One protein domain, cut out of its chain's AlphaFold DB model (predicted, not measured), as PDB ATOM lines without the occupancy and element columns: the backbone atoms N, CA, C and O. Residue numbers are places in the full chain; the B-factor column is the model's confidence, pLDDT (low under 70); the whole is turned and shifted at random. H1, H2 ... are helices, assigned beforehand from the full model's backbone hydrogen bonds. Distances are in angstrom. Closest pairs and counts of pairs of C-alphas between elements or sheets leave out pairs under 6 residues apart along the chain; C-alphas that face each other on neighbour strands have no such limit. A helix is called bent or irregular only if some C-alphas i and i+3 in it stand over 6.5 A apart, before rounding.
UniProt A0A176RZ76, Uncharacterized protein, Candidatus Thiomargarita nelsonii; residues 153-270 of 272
ATOM      1  N   GLU A 153     -11.074   4.396 -22.640       91.81
ATOM      2  CA  GLU A 153     -12.492   4.254 -22.950       91.81
ATOM      3  C   GLU A 153     -12.776   4.480 -24.439       91.81
ATOM      4  O   GLU A 153     -13.545   3.727 -25.040       91.81
ATOM      5  N   GLN A 154     -12.129   5.478 -25.051       93.62
ATOM      6  CA  GLN A 154     -12.218   5.715 -26.494       93.62
ATOM      7  C   GLN A 154     -11.607   4.559 -27.288       93.62
ATOM      8  O   GLN A 154     -12.235   4.084 -28.229       93.62
ATOM      9  N   ALA A 155     -10.438   4.054 -26.888       93.75
ATOM     10  CA  ALA A 155      -9.805   2.918 -27.555       93.75
ATOM     11  C   ALA A 155     -10.664   1.639 -27.470       93.75
ATOM     12  O   ALA A 155     -10.826   0.926 -28.460       93.75
ATOM     13  N   ILE A 156     -11.293   1.373 -26.320       94.88
ATOM     14  CA  ILE A 156     -12.242   0.259 -26.156       94.88
ATOM     15  C   ILE A 156     -13.475   0.454 -27.049       94.88
ATOM     16  O   ILE A 156     -13.953  -0.503 -27.663       94.88
ATOM     17  N   ALA A 157     -14.011   1.676 -27.133       95.62
ATOM     18  CA  ALA A 157     -15.149   1.979 -27.998       95.62
ATOM     19  C   ALA A 157     -14.810   1.768 -29.482       95.62
ATOM     20  O   ALA A 157     -15.611   1.182 -30.208       95.62
ATOM     21  N   GLU A 158     -13.612   2.162 -29.909       95.19
ATOM     22  CA  GLU A 158     -13.117   1.921 -31.266       95.19
ATOM     23  C   GLU A 158     -12.993   0.433 -31.568       95.19
ATOM     24  O   GLU A 158     -13.514  -0.011 -32.585       95.19
ATOM     25  N   LYS A 159     -12.430  -0.368 -30.653       96.88
ATOM     26  CA  LYS A 159     -12.367  -1.831 -30.816       96.88
ATOM     27  C   LYS A 159     -13.755  -2.458 -30.977       96.88
ATOM     28  O   LYS A 159     -13.936  -3.385 -31.765       96.88
ATOM     29  N   ARG A 160     -14.768  -1.948 -30.270       97.50
ATOM     30  CA  ARG A 160     -16.161  -2.399 -30.453       97.50
ATOM     31  C   ARG A 160     -16.731  -2.008 -31.810       97.50
ATOM     32  O   ARG A 160     -17.529  -2.763 -32.358       97.50
ATOM     33  N   GLU A 161     -16.366  -0.846 -32.337       96.81
ATOM     34  CA  GLU A 161     -16.815  -0.417 -33.659       96.81
ATOM     35  C   GLU A 161     -16.117  -1.205 -34.773       96.81
ATOM     36  O   GLU A 161     -16.787  -1.730 -35.657       96.81
ATOM     37  N   GLU A 162     -14.803  -1.411 -34.662       97.25
ATOM     38  CA  GLU A 162     -14.020  -2.277 -35.549       97.25
ATOM     39  C   GLU A 162     -14.612  -3.690 -35.630       97.25
ATOM     40  O   GLU A 162     -14.726  -4.245 -36.721       97.25
ATOM     41  N   PHE A 163     -15.069  -4.249 -34.503       97.81
ATOM     42  CA  PHE A 163     -15.770  -5.535 -34.487       97.81
ATOM     43  C   PHE A 163     -17.046  -5.524 -35.338       97.81
ATOM     44  O   PHE A 163     -17.248  -6.425 -36.155       97.81
ATOM     45  N   LYS A 164     -17.901  -4.503 -35.194       96.56
ATOM     46  CA  LYS A 164     -19.139  -4.390 -35.988       96.56
ATOM     47  C   LYS A 164     -18.840  -4.228 -37.474       96.56
ATOM     48  O   LYS A 164     -19.481  -4.876 -38.303       96.56
ATOM     49  N   MET A 165     -17.866  -3.381 -37.807       95.25
ATOM     50  CA  MET A 165     -17.433  -3.153 -39.184       95.25
ATOM     51  C   MET A 165     -16.914  -4.444 -39.819       95.25
ATOM     52  O   MET A 165     -17.312  -4.781 -40.934       95.25
ATOM     53  N   LEU A 166     -16.083  -5.197 -39.093       96.19
ATOM     54  CA  LEU A 166     -15.499  -6.439 -39.580       96.19
ATOM     55  C   LEU A 166     -16.553  -7.537 -39.762       96.19
ATOM     56  O   LEU A 166     -16.560  -8.191 -40.800       96.19
ATOM     57  N   ILE A 167     -17.488  -7.704 -38.817       94.69
ATOM     58  CA  ILE A 167     -18.631  -8.620 -38.988       94.69
ATOM     59  C   ILE A 167     -19.443  -8.259 -40.233       94.69
ATOM     60  O   ILE A 167     -19.764  -9.148 -41.017       94.69
ATOM     61  N   THR A 168     -19.745  -6.973 -40.421       93.38
ATOM     62  CA  THR A 168     -20.521  -6.500 -41.576       93.38
ATOM     63  C   THR A 168     -19.791  -6.813 -42.881       93.38
ATOM     64  O   THR A 168     -20.372  -7.417 -43.777       93.38
ATOM     65  N   GLY A 169     -18.493  -6.500 -42.968       93.12
ATOM     66  CA  GLY A 169     -17.679  -6.821 -44.143       93.12
ATOM     67  C   GLY A 169     -17.604  -8.325 -44.427       93.12
ATOM     68  O   GLY A 169     -17.748  -8.740 -45.569       93.12
ATOM     69  N   LEU A 170     -17.452  -9.160 -43.394       93.31
ATOM     70  CA  LEU A 170     -17.442 -10.623 -43.536       93.31
ATOM     71  C   LEU A 170     -18.792 -11.201 -43.995       93.31
ATOM     72  O   LEU A 170     -18.822 -12.298 -44.544       93.31
ATOM     73  N   GLN A 171     -19.907 -10.525 -43.715       92.25
ATOM     74  CA  GLN A 171     -21.242 -10.954 -44.145       92.25
ATOM     75  C   GLN A 171     -21.552 -10.535 -45.582       92.25
ATOM     76  O   GLN A 171     -22.221 -11.276 -46.299       92.25
ATOM     77  N   GLU A 172     -21.092  -9.357 -45.992       92.06
ATOM     78  CA  GLU A 172     -21.361  -8.812 -47.323       92.06
ATOM     79  C   GLU A 172     -20.416  -9.350 -48.398       92.06
ATOM     80  O   GLU A 172     -20.827  -9.497 -49.548       92.06
ATOM     81  N   TYR A 173     -19.165  -9.647 -48.039       94.56
ATOM     82  CA  TYR A 173     -18.167 -10.165 -48.969       94.56
ATOM     83  C   TYR A 173     -18.032 -11.684 -48.806       94.56
ATOM     84  O   TYR A 173     -17.466 -12.134 -47.804       94.56
ATOM     85  N   PRO A 174     -18.559 -12.488 -49.751       92.69
ATOM     86  CA  PRO A 174     -18.460 -13.940 -49.689       92.69
ATOM     87  C   PRO A 174     -17.025 -14.421 -49.956       92.69
ATOM     88  O   PRO A 174     -16.202 -13.694 -50.521       92.69
ATOM     89  N   GLU A 175     -16.731 -15.660 -49.557       91.88
ATOM     90  CA  GLU A 175     -15.401 -16.272 -49.689       91.88
ATOM     91  C   GLU A 175     -14.928 -16.288 -51.151       91.88
ATOM     92  O   GLU A 175     -13.786 -15.934 -51.438       91.88
ATOM     93  N   GLU A 176     -15.829 -16.560 -52.098       93.56
ATOM     94  CA  GLU A 176     -15.521 -16.595 -53.529       93.56
ATOM     95  C   GLU A 176     -15.067 -15.225 -54.063       93.56
ATOM     96  O   GLU A 176     -14.170 -15.142 -54.906       93.56
ATOM     97  N   ALA A 177     -15.649 -14.133 -53.553       95.25
ATOM     98  CA  ALA A 177     -15.245 -12.784 -53.939       95.25
ATOM     99  C   ALA A 177     -13.842 -12.448 -53.407       95.25
ATOM    100  O   ALA A 177     -13.049 -11.813 -54.107       95.25
ATOM    101  N   LEU A 178     -13.512 -12.906 -52.195       95.00
ATOM    102  CA  LEU A 178     -12.174 -12.761 -51.618       95.00
ATOM    103  C   LEU A 178     -11.136 -13.589 -52.376       95.00
ATOM    104  O   LEU A 178     -10.039 -13.098 -52.639       95.00
ATOM    105  N   ASP A 179     -11.488 -14.802 -52.795       95.12
ATOM    106  CA  ASP A 179     -10.634 -15.651 -53.626       95.12
ATOM    107  C   ASP A 179     -10.309 -15.000 -54.968       95.12
ATOM    108  O   ASP A 179      -9.141 -14.942 -55.380       95.12
ATOM    109  N   GLN A 180     -11.327 -14.450 -55.628       95.12
ATOM    110  CA  GLN A 180     -11.148 -13.707 -56.866       95.12
ATOM    111  C   GLN A 180     -10.296 -12.450 -56.640       95.12
ATOM    112  O   GLN A 180      -9.378 -12.197 -57.420       95.12
ATOM    113  N   ALA A 181     -10.532 -11.696 -55.562       95.44
ATOM    114  CA  ALA A 181      -9.751 -10.504 -55.234       95.44
ATOM    115  C   ALA A 181      -8.268 -10.832 -55.017       95.44
ATOM    116  O   ALA A 181      -7.404 -10.207 -55.632       95.44
ATOM    117  N   VAL A 182      -7.961 -11.842 -54.198       95.75
ATOM    118  CA  VAL A 182      -6.581 -12.289 -53.952       95.75
ATOM    119  C   VAL A 182      -5.927 -12.754 -55.253       95.75
ATOM    120  O   VAL A 182      -4.776 -12.411 -55.515       95.75
ATOM    121  N   THR A 183      -6.655 -13.476 -56.106       94.19
ATOM    122  CA  THR A 183      -6.147 -13.915 -57.414       94.19
ATOM    123  C   THR A 183      -5.798 -12.730 -58.314       94.19
ATOM    124  O   THR A 183      -4.697 -12.677 -58.857       94.19
ATOM    125  N   LEU A 184      -6.697 -11.749 -58.435       93.25
ATOM    126  CA  LEU A 184      -6.477 -10.546 -59.245       93.25
ATOM    127  C   LEU A 184      -5.301  -9.702 -58.743       93.25
ATOM    128  O   LEU A 184      -4.545  -9.154 -59.544       93.25
ATOM    129  N   LEU A 185      -5.132  -9.609 -57.423       93.88
ATOM    130  CA  LEU A 185      -3.999  -8.914 -56.825       93.88
ATOM    131  C   LEU A 185      -2.686  -9.676 -57.071       93.88
ATOM    132  O   LEU A 185      -1.660  -9.042 -57.296       93.88
ATOM    133  N   LYS A 186      -2.703 -11.019 -57.063       93.12
ATOM    134  CA  LYS A 186      -1.496 -11.858 -57.231       93.12
ATOM    135  C   LYS A 186      -0.965 -11.878 -58.652       93.12
ATOM    136  O   LYS A 186       0.230 -12.051 -58.845       93.12
ATOM    137  N   THR A 187      -1.833 -11.703 -59.643       90.25
ATOM    138  CA  THR A 187      -1.408 -11.589 -61.045       90.25
ATOM    139  C   THR A 187      -0.770 -10.236 -61.367       90.25
ATOM    140  O   THR A 187      -0.406 -10.014 -62.517       90.25
ATOM    141  N   GLU A 188      -0.678  -9.322 -60.387       82.12
ATOM    142  CA  GLU A 188      -0.177  -7.946 -60.531       82.12
ATOM    143  C   GLU A 188      -0.867  -7.156 -61.657       82.12
ATOM    144  O   GLU A 188      -0.379  -6.142 -62.154       82.12
ATOM    145  N   SER A 189      -2.060  -7.605 -62.041       84.38
ATOM    146  CA  SER A 189      -2.837  -7.044 -63.141       84.38
ATOM    147  C   SER A 189      -3.516  -5.715 -62.774       84.38
ATOM    148  O   SER A 189      -3.959  -4.973 -63.652       84.38
ATOM    149  N   LEU A 190      -3.572  -5.388 -61.479       89.81
ATOM    150  CA  LEU A 190      -4.117  -4.143 -60.940       89.81
ATOM    151  C   LEU A 190      -2.993  -3.170 -60.549       89.81
ATOM    152  O   LEU A 190      -1.977  -3.558 -59.969       89.81
ATOM    153  N   TYR A 191      -3.207  -1.879 -60.821       89.25
ATOM    154  CA  TYR A 191      -2.262  -0.810 -60.489       89.25
ATOM    155  C   TYR A 191      -1.962  -0.758 -58.984       89.25
ATOM    156  O   TYR A 191      -2.865  -0.499 -58.192       89.25
ATOM    157  N   ARG A 192      -0.692  -0.928 -58.593       86.25
ATOM    158  CA  ARG A 192      -0.243  -0.947 -57.185       86.25
ATOM    159  C   ARG A 192      -0.970  -1.988 -56.315       86.25
ATOM    160  O   ARG A 192      -1.323  -1.725 -55.159       86.25
ATOM    161  N   SER A 193      -1.244  -3.157 -56.892       88.00
ATOM    162  CA  SER A 193      -1.911  -4.293 -56.238       88.00
ATOM    163  C   SER A 193      -1.248  -4.721 -54.922       88.00
ATOM    164  O   SER A 193      -1.944  -5.085 -53.970       88.00
ATOM    165  N   GLU A 194       0.072  -4.576 -54.799       89.06
ATOM    166  CA  GLU A 194       0.844  -4.929 -53.606       89.06
ATOM    167  C   GLU A 194       0.378  -4.189 -52.342       89.06
ATOM    168  O   GLU A 194       0.515  -4.701 -51.231       89.06
ATOM    169  N   LYS A 195      -0.234  -3.003 -52.488       88.56
ATOM    170  CA  LYS A 195      -0.749  -2.207 -51.361       88.56
ATOM    171  C   LYS A 195      -1.993  -2.803 -50.706       88.56
ATOM    172  O   LYS A 195      -2.265  -2.485 -49.552       88.56
ATOM    173  N   CYS A 196      -2.743  -3.637 -51.424       91.88
ATOM    174  CA  CYS A 196      -3.971  -4.260 -50.923       91.88
ATOM    175  C   CYS A 196      -3.797  -5.749 -50.599       91.88
ATOM    176  O   CYS A 196      -4.687  -6.337 -49.989       91.88
ATOM    177  N   MET A 197      -2.664  -6.356 -50.974       92.75
ATOM    178  CA  MET A 197      -2.437  -7.793 -50.806       92.75
ATOM    179  C   MET A 197      -2.568  -8.238 -49.347       92.75
ATOM    180  O   MET A 197      -3.350  -9.135 -49.047       92.75
ATOM    181  N   GLY A 198      -1.868  -7.563 -48.429       94.50
ATOM    182  CA  GLY A 198      -1.843  -7.966 -47.020       94.50
ATOM    183  C   GLY A 198      -3.223  -7.955 -46.357       94.50
ATOM    184  O   GLY A 198      -3.548  -8.872 -45.610       94.50
ATOM    185  N   VAL A 199      -4.065  -6.956 -46.659       95.12
ATOM    186  CA  VAL A 199      -5.432  -6.896 -46.111       95.12
ATOM    187  C   VAL A 199      -6.357  -7.927 -46.763       95.12
ATOM    188  O   VAL A 199      -7.209  -8.488 -46.080       95.12
ATOM    189  N   ALA A 200      -6.174  -8.220 -48.055       95.19
ATOM    190  CA  ALA A 200      -6.956  -9.232 -48.759       95.19
ATOM    191  C   ALA A 200      -6.670 -10.645 -48.225       95.19
ATOM    192  O   ALA A 200      -7.606 -11.382 -47.922       95.19
ATOM    193  N   GLU A 201      -5.392 -11.001 -48.060       95.88
ATOM    194  CA  GLU A 201      -4.984 -12.298 -47.506       95.88
ATOM    195  C   GLU A 201      -5.421 -12.443 -46.047       95.88
ATOM    196  O   GLU A 201      -6.044 -13.440 -45.694       95.88
ATOM    197  N   TRP A 202      -5.217 -11.410 -45.222       97.00
ATOM    198  CA  TRP A 202      -5.676 -11.408 -43.831       97.00
ATOM    199  C   TRP A 202      -7.196 -11.609 -43.706       97.00
ATOM    200  O   TRP A 202      -7.660 -12.399 -42.881       97.00
ATOM    201  N   LEU A 203      -7.986 -10.915 -44.535       96.38
ATOM    202  CA  LEU A 203      -9.444 -11.026 -44.507       96.38
ATOM    203  C   LEU A 203      -9.919 -12.397 -45.005       96.38
ATOM    204  O   LEU A 203     -10.842 -12.967 -44.419       96.38
ATOM    205  N   LYS A 204      -9.273 -12.941 -46.045       96.12
ATOM    206  CA  LYS A 204      -9.523 -14.300 -46.537       96.12
ATOM    207  C   LYS A 204      -9.231 -15.344 -45.458       96.12
ATOM    208  O   LYS A 204     -10.086 -16.183 -45.194       96.12
ATOM    209  N   ASP A 205      -8.080 -15.262 -44.794       95.94
ATOM    210  CA  ASP A 205      -7.704 -16.192 -43.724       95.94
ATOM    211  C   ASP A 205      -8.725 -16.176 -42.579       95.94
ATOM    212  O   ASP A 205      -9.114 -17.228 -42.064       95.94
ATOM    213  N   LEU A 206      -9.214 -14.990 -42.202       96.50
ATOM    214  CA  LEU A 206     -10.280 -14.860 -41.211       96.50
ATOM    215  C   LEU A 206     -11.591 -15.507 -41.684       96.50
ATOM    216  O   LEU A 206     -12.274 -16.157 -40.888       96.50
ATOM    217  N   HIS A 207     -11.948 -15.351 -42.960       95.00
ATOM    218  CA  HIS A 207     -13.142 -15.972 -43.542       95.00
ATOM    219  C   HIS A 207     -13.060 -17.496 -43.485       95.00
ATOM    220  O   HIS A 207     -13.940 -18.125 -42.898       95.00
ATOM    221  N   VAL A 208     -11.946 -18.070 -43.948       94.56
ATOM    222  CA  VAL A 208     -11.683 -19.516 -43.922       94.56
ATOM    223  C   VAL A 208     -11.754 -20.058 -42.491       94.56
ATOM    224  O   VAL A 208     -12.506 -20.999 -42.222       94.56
ATOM    225  N   LYS A 209     -11.051 -19.430 -41.535       95.31
ATOM    226  CA  LYS A 209     -11.081 -19.834 -40.113       95.31
ATOM    227  C   LYS A 209     -12.501 -19.822 -39.540       95.31
ATOM    228  O   LYS A 209     -12.886 -20.723 -38.790       95.31
ATOM    229  N   ARG A 210     -13.316 -18.832 -39.911       95.62
ATOM    230  CA  ARG A 210     -14.723 -18.752 -39.490       95.62
ATOM    231  C   ARG A 210     -15.627 -19.726 -40.235       95.62
ATOM    232  O   ARG A 210     -16.645 -20.104 -39.660       95.62
ATOM    233  N   GLY A 211     -15.320 -20.078 -41.479       93.31
ATOM    234  CA  GLY A 211     -16.090 -21.011 -42.300       93.31
ATOM    235  C   GLY A 211     -15.978 -22.449 -41.796       93.31
ATOM    236  O   GLY A 211     -16.987 -23.146 -41.689       93.31
ATOM    237  N   VAL A 212     -14.776 -22.869 -41.386       94.50
ATOM    238  CA  VAL A 212     -14.539 -24.221 -40.839       94.50
ATOM    239  C   VAL A 212     -15.020 -24.384 -39.391       94.50
ATOM    240  O   VAL A 212     -15.330 -25.493 -38.948       94.50
ATOM    241  N   THR A 213     -15.121 -23.283 -38.642       96.00
ATOM    242  CA  THR A 213     -15.552 -23.282 -37.239       96.00
ATOM    243  C   THR A 213     -17.076 -23.367 -37.133       96.00
ATOM    244  O   THR A 213     -17.788 -22.406 -37.402       96.00
ATOM    245  N   LYS A 214     -17.605 -24.513 -36.682       93.31
ATOM    246  CA  LYS A 214     -19.064 -24.754 -36.595       93.31
ATOM    247  C   LYS A 214     -19.763 -23.996 -35.463       93.31
ATOM    248  O   LYS A 214     -20.943 -23.677 -35.570       93.31
ATOM    249  N   ASN A 215     -19.066 -23.757 -34.354       95.88
ATOM    250  CA  ASN A 215     -19.653 -23.122 -33.178       95.88
ATOM    251  C   ASN A 215     -19.685 -21.597 -33.356       95.88
ATOM    252  O   ASN A 215     -18.639 -20.962 -33.442       95.88
ATOM    253  N   ASN A 216     -20.883 -21.005 -33.353       94.81
ATOM    254  CA  ASN A 216     -21.061 -19.562 -33.537       94.81
ATOM    255  C   ASN A 216     -20.332 -18.709 -32.487       94.81
ATOM    256  O   ASN A 216     -19.796 -17.666 -32.846       94.81
ATOM    257  N   ALA A 217     -20.251 -19.156 -31.230       95.56
ATOM    258  CA  ALA A 217     -19.508 -18.434 -30.198       95.56
ATOM    259  C   ALA A 217     -18.004 -18.403 -30.515       95.56
ATOM    260  O   ALA A 217     -17.383 -17.348 -30.437       95.56
ATOM    261  N   LEU A 218     -17.434 -19.525 -30.969       97.50
ATOM    262  CA  LEU A 218     -16.032 -19.572 -31.399       97.50
ATOM    263  C   LEU A 218     -15.801 -18.699 -32.645       97.50
ATOM    264  O   LEU A 218     -14.810 -17.979 -32.715       97.50
ATOM    265  N   ARG A 219     -16.745 -18.673 -33.598       96.94
ATOM    266  CA  ARG A 219     -16.674 -17.782 -34.776       96.94
ATOM    267  C   ARG A 219     -16.680 -16.303 -34.403       96.94
ATOM    268  O   ARG A 219     -16.019 -15.521 -35.080       96.94
ATOM    269  N   GLU A 220     -17.459 -15.908 -33.400       97.50
ATOM    270  CA  GLU A 220     -17.463 -14.534 -32.879       97.50
ATOM    271  C   GLU A 220     -16.156 -14.223 -32.141       97.50
ATOM    272  O   GLU A 220     -15.558 -13.172 -32.374       97.50
ATOM    273  N   ASN A 221     -15.654 -15.157 -31.329       98.50
ATOM    274  CA  ASN A 221     -14.370 -15.020 -30.641       98.50
ATOM    275  C   ASN A 221     -13.199 -14.849 -31.620       98.50
ATOM    276  O   ASN A 221     -12.342 -14.000 -31.395       98.50
ATOM    277  N   LEU A 222     -13.189 -15.576 -32.742       98.44
ATOM    278  CA  LEU A 222     -12.193 -15.399 -33.807       98.44
ATOM    279  C   LEU A 222     -12.200 -13.976 -34.384       98.44
ATOM    280  O   LEU A 222     -11.148 -13.448 -34.737       98.44
ATOM    281  N   VAL A 223     -13.366 -13.330 -34.456       98.19
ATOM    282  CA  VAL A 223     -13.469 -11.937 -34.916       98.19
ATOM    283  C   VAL A 223     -12.952 -10.977 -33.850       98.19
ATOM    284  O   VAL A 223     -12.228 -10.046 -34.186       98.19
ATOM    285  N   TRP A 224     -13.249 -11.213 -32.569       98.56
ATOM    286  CA  TRP A 224     -12.636 -10.442 -31.483       98.56
ATOM    287  C   TRP A 224     -11.110 -10.564 -31.485       98.56
ATOM    288  O   TRP A 224     -10.421  -9.546 -31.399       98.56
ATOM    289  N   LEU A 225     -10.582 -11.779 -31.654       98.38
ATOM    290  CA  LEU A 225      -9.146 -12.028 -31.770       98.38
ATOM    291  C   LEU A 225      -8.540 -11.276 -32.960       98.38
ATOM    292  O   LEU A 225      -7.514 -10.610 -32.814       98.38
ATOM    293  N   ALA A 226      -9.210 -11.310 -34.114       98.06
ATOM    294  CA  ALA A 226      -8.802 -10.558 -35.294       98.06
ATOM    295  C   ALA A 226      -8.790  -9.043 -35.036       98.06
ATOM    296  O   ALA A 226      -7.817  -8.384 -35.372       98.06
ATOM    297  N   VAL A 227      -9.811  -8.481 -34.381       97.88
ATOM    298  CA  VAL A 227      -9.871  -7.047 -34.024       97.88
ATOM    299  C   VAL A 227      -8.736  -6.632 -33.086       97.88
ATOM    300  O   VAL A 227      -8.180  -5.537 -33.212       97.88
ATOM    301  N   ALA A 228      -8.375  -7.487 -32.131       96.69
ATOM    302  CA  ALA A 228      -7.300  -7.198 -31.186       96.69
ATOM    303  C   ALA A 228      -5.905  -7.230 -31.830       96.69
ATOM    304  O   ALA A 228      -5.004  -6.546 -31.352       96.69
ATOM    305  N   THR A 229      -5.734  -8.001 -32.907       95.62
ATOM    306  CA  THR A 229      -4.431  -8.265 -33.546       95.62
ATOM    307  C   THR A 229      -4.291  -7.656 -34.944       95.62
ATOM    308  O   THR A 229      -3.212  -7.708 -35.533       95.62
ATOM    309  N   ALA A 230      -5.362  -7.063 -35.481       95.69
ATOM    310  CA  ALA A 230      -5.388  -6.473 -36.811       95.69
ATOM    311  C   ALA A 230      -4.353  -5.346 -36.954       95.69
ATOM    312  O   ALA A 230      -4.292  -4.450 -36.103       95.69
ATOM    313  N   PRO A 231      -3.599  -5.315 -38.068       93.69
ATOM    314  CA  PRO A 231      -2.830  -4.139 -38.436       93.69
ATOM    315  C   PRO A 231      -3.732  -2.899 -38.583       93.69
ATOM    316  O   PRO A 231      -4.921  -3.026 -38.910       93.69
ATOM    317  N   PRO A 232      -3.189  -1.682 -38.393       89.75
ATOM    318  CA  PRO A 232      -3.965  -0.453 -38.509       89.75
ATOM    319  C   PRO A 232      -4.744  -0.376 -39.828       89.75
ATOM    320  O   PRO A 232      -4.181  -0.540 -40.910       89.75
ATOM    321  N   GLY A 233      -6.050  -0.121 -39.736       89.00
ATOM    322  CA  GLY A 233      -6.928   0.013 -40.900       89.00
ATOM    323  C   GLY A 233      -7.528  -1.295 -41.434       89.00
ATOM    324  O   GLY A 233      -8.469  -1.227 -42.220       89.00
ATOM    325  N   PHE A 234      -7.070  -2.478 -41.008       94.88
ATOM    326  CA  PHE A 234      -7.511  -3.750 -41.610       94.88
ATOM    327  C   PHE A 234      -8.968  -4.107 -41.276       94.88
ATOM    328  O   PHE A 234      -9.663  -4.700 -42.099       94.88
ATOM    329  N   CYS A 235      -9.485  -3.672 -40.123       95.31
ATOM    330  CA  CYS A 235     -10.903  -3.834 -39.779       95.31
ATOM    331  C   CYS A 235     -11.842  -2.933 -40.608       95.31
ATOM    332  O   CYS A 235     -13.051  -3.155 -40.631       95.31
ATOM    333  N   HIS A 236     -11.309  -1.936 -41.322       92.12
ATOM    334  CA  HIS A 236     -12.075  -0.933 -42.066       92.12
ATOM    335  C   HIS A 236     -12.343  -1.347 -43.524       92.12
ATOM    336  O   HIS A 236     -12.230  -0.537 -44.447       92.12
ATOM    337  N   VAL A 237     -12.700  -2.617 -43.741       89.31
ATOM    338  CA  VAL A 237     -12.767  -3.265 -45.066       89.31
ATOM    339  C   VAL A 237     -13.522  -2.416 -46.097       89.31
ATOM    340  O   VAL A 237     -12.956  -2.051 -47.124       89.31
ATOM    341  N   LYS A 238     -14.761  -2.011 -45.797       88.06
ATOM    342  CA  LYS A 238     -15.621  -1.270 -46.740       88.06
ATOM    343  C   LYS A 238     -15.101   0.122 -47.107       88.06
ATOM    344  O   LYS A 238     -15.340   0.613 -48.203       88.06
ATOM    345  N   SER A 239     -14.404   0.786 -46.188       86.75
ATOM    346  CA  SER A 239     -13.911   2.156 -46.392       86.75
ATOM    347  C   SER A 239     -12.502   2.212 -46.980       86.75
ATOM    348  O   SER A 239     -11.934   3.293 -47.110       86.75
ATOM    349  N   THR A 240     -11.923   1.065 -47.330       89.12
ATOM    350  CA  THR A 240     -10.573   0.971 -47.894       89.12
ATOM    351  C   THR A 240     -10.615   0.516 -49.353       89.12
ATOM    352  O   THR A 240     -11.666   0.202 -49.918       89.12
ATOM    353  N   MET A 241      -9.447   0.503 -49.995       92.12
ATOM    354  CA  MET A 241      -9.323   0.087 -51.390       92.12
ATOM    355  C   MET A 241      -9.725  -1.368 -51.626       92.12
ATOM    356  O   MET A 241     -10.303  -1.663 -52.672       92.12
ATOM    357  N   ILE A 242      -9.508  -2.255 -50.649       93.38
ATOM    358  CA  ILE A 242      -9.950  -3.647 -50.762       93.38
ATOM    359  C   ILE A 242     -11.478  -3.752 -50.831       93.38
ATOM    360  O   ILE A 242     -11.982  -4.486 -51.673       93.38
ATOM    361  N   GLY A 243     -12.221  -2.954 -50.056       93.31
ATOM    362  CA  GLY A 243     -13.684  -2.914 -50.139       93.31
ATOM    363  C   GLY A 243     -14.182  -2.514 -51.525       93.31
ATOM    364  O   GLY A 243     -15.116  -3.109 -52.035       93.31
ATOM    365  N   THR A 244     -13.487  -1.592 -52.199       93.19
ATOM    366  CA  THR A 244     -13.861  -1.176 -53.568       93.19
ATOM    367  C   THR A 244     -13.677  -2.300 -54.577       93.19
ATOM    368  O   THR A 244     -14.531  -2.508 -55.433       93.19
ATOM    369  N   LEU A 245     -12.559  -3.022 -54.477       95.31
ATOM    370  CA  LEU A 245     -12.305  -4.183 -55.321       95.31
ATOM    371  C   LEU A 245     -13.369  -5.263 -55.092       95.31
ATOM    372  O   LEU A 245     -13.883  -5.826 -56.054       95.31
ATOM    373  N   LEU A 246     -13.717  -5.525 -53.830       96.06
ATOM    374  CA  LEU A 246     -14.729  -6.514 -53.473       96.06
ATOM    375  C   LEU A 246     -16.131  -6.102 -53.935       96.06
ATOM    376  O   LEU A 246     -16.834  -6.939 -54.490       96.06
ATOM    377  N   ASP A 247     -16.511  -4.831 -53.790       96.38
ATOM    378  CA  ASP A 247     -17.782  -4.302 -54.301       96.38
ATOM    379  C   ASP A 247     -17.898  -4.519 -55.820       96.38
ATOM    380  O   ASP A 247     -18.925  -4.987 -56.312       96.38
ATOM    381  N   ASP A 248     -16.831  -4.219 -56.570       96.31
ATOM    382  CA  ASP A 248     -16.799  -4.370 -58.025       96.31
ATOM    383  C   ASP A 248     -16.848  -5.857 -58.459       96.31
ATOM    384  O   ASP A 248     -17.506  -6.190 -59.450       96.31
ATOM    385  N   ILE A 249     -16.207  -6.760 -57.703       96.00
ATOM    386  CA  ILE A 249     -16.273  -8.219 -57.919       96.00
ATOM    387  C   ILE A 249     -17.678  -8.753 -57.628       96.00
ATOM    388  O   ILE A 249     -18.244  -9.470 -58.452       96.00
ATOM    389  N   VAL A 250     -18.263  -8.381 -56.487       96.25
ATOM    390  CA  VAL A 250     -19.613  -8.809 -56.083       96.25
ATOM    391  C   VAL A 250     -20.671  -8.284 -57.057       96.25
ATOM    392  O   VAL A 250     -21.638  -8.984 -57.352       96.25
ATOM    393  N   ALA A 251     -20.472  -7.091 -57.623       96.25
ATOM    394  CA  ALA A 251     -21.326  -6.537 -58.672       96.25
ATOM    395  C   ALA A 251     -21.183  -7.243 -60.038       96.25
ATOM    396  O   ALA A 251     -21.921  -6.915 -60.968       96.25
ATOM    397  N   GLY A 252     -20.251  -8.192 -60.184       95.81
ATOM    398  CA  GLY A 252     -20.041  -8.946 -61.419       95.81
ATOM    399  C   GLY A 252     -19.478  -8.102 -62.564       95.81
ATOM    400  O   GLY A 252     -19.755  -8.384 -63.732       95.81
ATOM    401  N   LEU A 253     -18.727  -7.038 -62.254       96.44
ATOM    402  CA  LEU A 253     -18.145  -6.171 -63.278       96.44
ATOM    403  C   LEU A 253     -17.054  -6.905 -64.071       96.44
ATOM    404  O   LEU A 253     -16.338  -7.760 -63.549       96.44
ATOM    405  N   SER A 254     -16.897  -6.546 -65.349       96.25
ATOM    406  CA  SER A 254     -15.827  -7.102 -66.181       96.25
ATOM    407  C   SER A 254     -14.452  -6.642 -65.698       96.25
ATOM    408  O   SER A 254     -14.303  -5.537 -65.172       96.25
ATOM    409  N   PHE A 255     -13.428  -7.464 -65.940       93.88
ATOM    410  CA  PHE A 255     -12.052  -7.176 -65.529       93.88
ATOM    411  C   PHE A 255     -11.575  -5.777 -65.959       93.88
ATOM    412  O   PHE A 255     -11.058  -5.041 -65.124       93.88
ATOM    413  N   ASP A 256     -11.830  -5.366 -67.206       94.56
ATOM    414  CA  ASP A 256     -11.432  -4.041 -67.712       94.56
ATOM    415  C   ASP A 256     -12.060  -2.890 -66.904       94.56
ATOM    416  O   ASP A 256     -11.432  -1.856 -66.657       94.56
ATOM    417  N   VAL A 257     -13.309  -3.063 -66.455       94.94
ATOM    418  CA  VAL A 257     -14.009  -2.072 -65.627       94.94
ATOM    419  C   VAL A 257     -13.424  -2.041 -64.216       94.94
ATOM    420  O   VAL A 257     -13.170  -0.946 -63.707       94.94
ATOM    421  N   VAL A 258     -13.178  -3.212 -63.617       94.88
ATOM    422  CA  VAL A 258     -12.545  -3.339 -62.294       94.88
ATOM    423  C   VAL A 258     -11.157  -2.699 -62.303       94.88
ATOM    424  O   VAL A 258     -10.863  -1.850 -61.464       94.88
ATOM    425  N   GLN A 259     -10.318  -3.037 -63.285       93.94
ATOM    426  CA  GLN A 259      -8.954  -2.524 -63.411       93.94
ATOM    427  C   GLN A 259      -8.931  -0.994 -63.499       93.94
ATOM    428  O   GLN A 259      -8.165  -0.338 -62.785       93.94
ATOM    429  N   ARG A 260      -9.803  -0.414 -64.333       94.25
ATOM    430  CA  ARG A 260      -9.910   1.039 -64.495       94.25
ATOM    431  C   ARG A 260     -10.373   1.733 -63.210       94.25
ATOM    432  O   ARG A 260      -9.716   2.675 -62.773       94.25
ATOM    433  N   ARG A 261     -11.465   1.270 -62.585       93.62
ATOM    434  CA  ARG A 261     -12.012   1.865 -61.345       93.62
ATOM    435  C   ARG A 261     -11.028   1.762 -60.183       93.62
ATOM    436  O   ARG A 261     -10.844   2.727 -59.439       93.62
ATOM    437  N   PHE A 262     -10.352   0.619 -60.065       93.31
ATOM    438  CA  PHE A 262      -9.305   0.407 -59.073       93.31
ATOM    439  C   PHE A 262      -8.169   1.420 -59.248       93.31
ATOM    440  O   PHE A 262      -7.803   2.106 -58.293       93.31
ATOM    441  N   ALA A 263      -7.658   1.577 -60.475       91.88
ATOM    442  CA  ALA A 263      -6.619   2.555 -60.774       91.88
ATOM    443  C   ALA A 263      -7.084   3.989 -60.469       91.88
ATOM    444  O   ALA A 263      -6.381   4.706 -59.762       91.88
ATOM    445  N   GLU A 264      -8.263   4.409 -60.940       91.25
ATOM    446  CA  GLU A 264      -8.823   5.747 -60.687       91.25
ATOM    447  C   GLU A 264      -8.850   6.079 -59.185       91.25
ATOM    448  O   GLU A 264      -8.365   7.134 -58.764       91.25
ATOM    449  N   LYS A 265      -9.339   5.153 -58.352       88.00
ATOM    450  CA  LYS A 265      -9.427   5.367 -56.903       88.00
ATOM    451  C   LYS A 265      -8.055   5.362 -56.218       88.00
ATOM    452  O   LYS A 265      -7.804   6.206 -55.358       88.00
ATOM    453  N   MET A 266      -7.130   4.503 -56.653       87.25
ATOM    454  CA  MET A 266      -5.742   4.504 -56.169       87.25
ATOM    455  C   MET A 266      -5.014   5.824 -56.463       87.25
ATOM    456  O   MET A 266      -4.214   6.271 -55.644       87.25
ATOM    457  N   HIS A 267      -5.304   6.484 -57.590       82.69
ATOM    458  CA  HIS A 267      -4.730   7.798 -57.906       82.69
ATOM    459  C   HIS A 267      -5.271   8.915 -57.000       82.69
ATOM    460  O   HIS A 267      -4.527   9.832 -56.649       82.69
ATOM    461  N   LEU A 268      -6.543   8.845 -56.594       73.50
ATOM    462  CA  LEU A 268      -7.151   9.830 -55.690       73.50
ATOM    463  C   LEU A 268      -6.572   9.756 -54.269       73.50
ATOM    464  O   LEU A 268      -6.415  10.792 -53.629       73.50
ATOM    465  N   HIS A 269      -6.176   8.566 -53.810       58.91
ATOM    466  CA  HIS A 269      -5.550   8.373 -52.495       58.91
ATOM    467  C   HIS A 269      -4.112   8.919 -52.379       58.91
ATOM    468  O   HIS A 269      -3.587   8.975 -51.272       58.91
ATOM    469  N   ILE A 270      -3.474   9.338 -53.481       54.75
ATOM    470  CA  ILE A 270      -2.093   9.873 -53.492       54.75
ATOM    471  C   ILE A 270      -2.067  11.411 -53.368       54.75
ATOM    472  O   ILE A 270      -1.013  11.994 -53.139       54.75
TER     473      ILE A 270
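Overview. This is residues 153 to 270 of the 272 residues of an uncharacterized protein of Candidatus Thiomargarita nelsonii (UniProt A0A176RZ76). Six helices make a flat-sided body with a crossed pair, H1 and H4, at one end and a helical hairpin, H5 and H6, at the other. H3 runs between these ends, touching H4 near its last residues and H5 near its first, and H2 folds back along it. You will find 118 printed residues with six named helices, H1 to H6 in order, and no named strand: the class is all helix. The whole is compact, with a radius of gyration of the C-alphas of 14.6 A, spanning 41 by 33 by 21 A.

Arrangement. Start at H1, residues 153 to 172; its residues 159 to 167 alone touch H4, residues 216 to 229, closest at C-alphas 163 and 227, 6.1 A, a steep tilt of 56 degrees. H2, residues 175 to 186, forms a hairpin with H3, residues 194 to 212, at 27 degrees, closest at C-alphas 178 and 204, 5.9 A. H3 and H4 form another hairpin at 25 degrees, closest at C-alphas 210 and 219, 5.2 A. H5, residues 241 to 250, touches H3 at C-alphas 242 and 196, 6.0 A. H5 and H6, residues 255 to 268, form a hairpin, closest at C-alphas 248 and 258, 6.1 A. H1 and H6 are apart. Each O i to N i+4 pair is within hydrogen-bond range in H1, H2, H4, H5 and H6, and 13 of 15 in H3.

Along the chain. Find C-alpha 153 at (-12.492, 4.254, -22.950); from there H1 runs 29.0 A. H2 runs 16.4 A, H3 27.8 A, H4 20.1 A and H5 14.4 A. H3 is irregular: C-alphas 195 and 198 are 7.3 A apart. H6 runs 20.2 A to C-alpha 268 at (-7.151, 9.830, -55.690).

Size, cuts and confidence. The farthest C-alphas, of Glu 153 and Asp 256, are 45.5 A apart. The printed part has no cut, H4 to H5 is the long link, and residues 269 to 270 are under pLDDT 70.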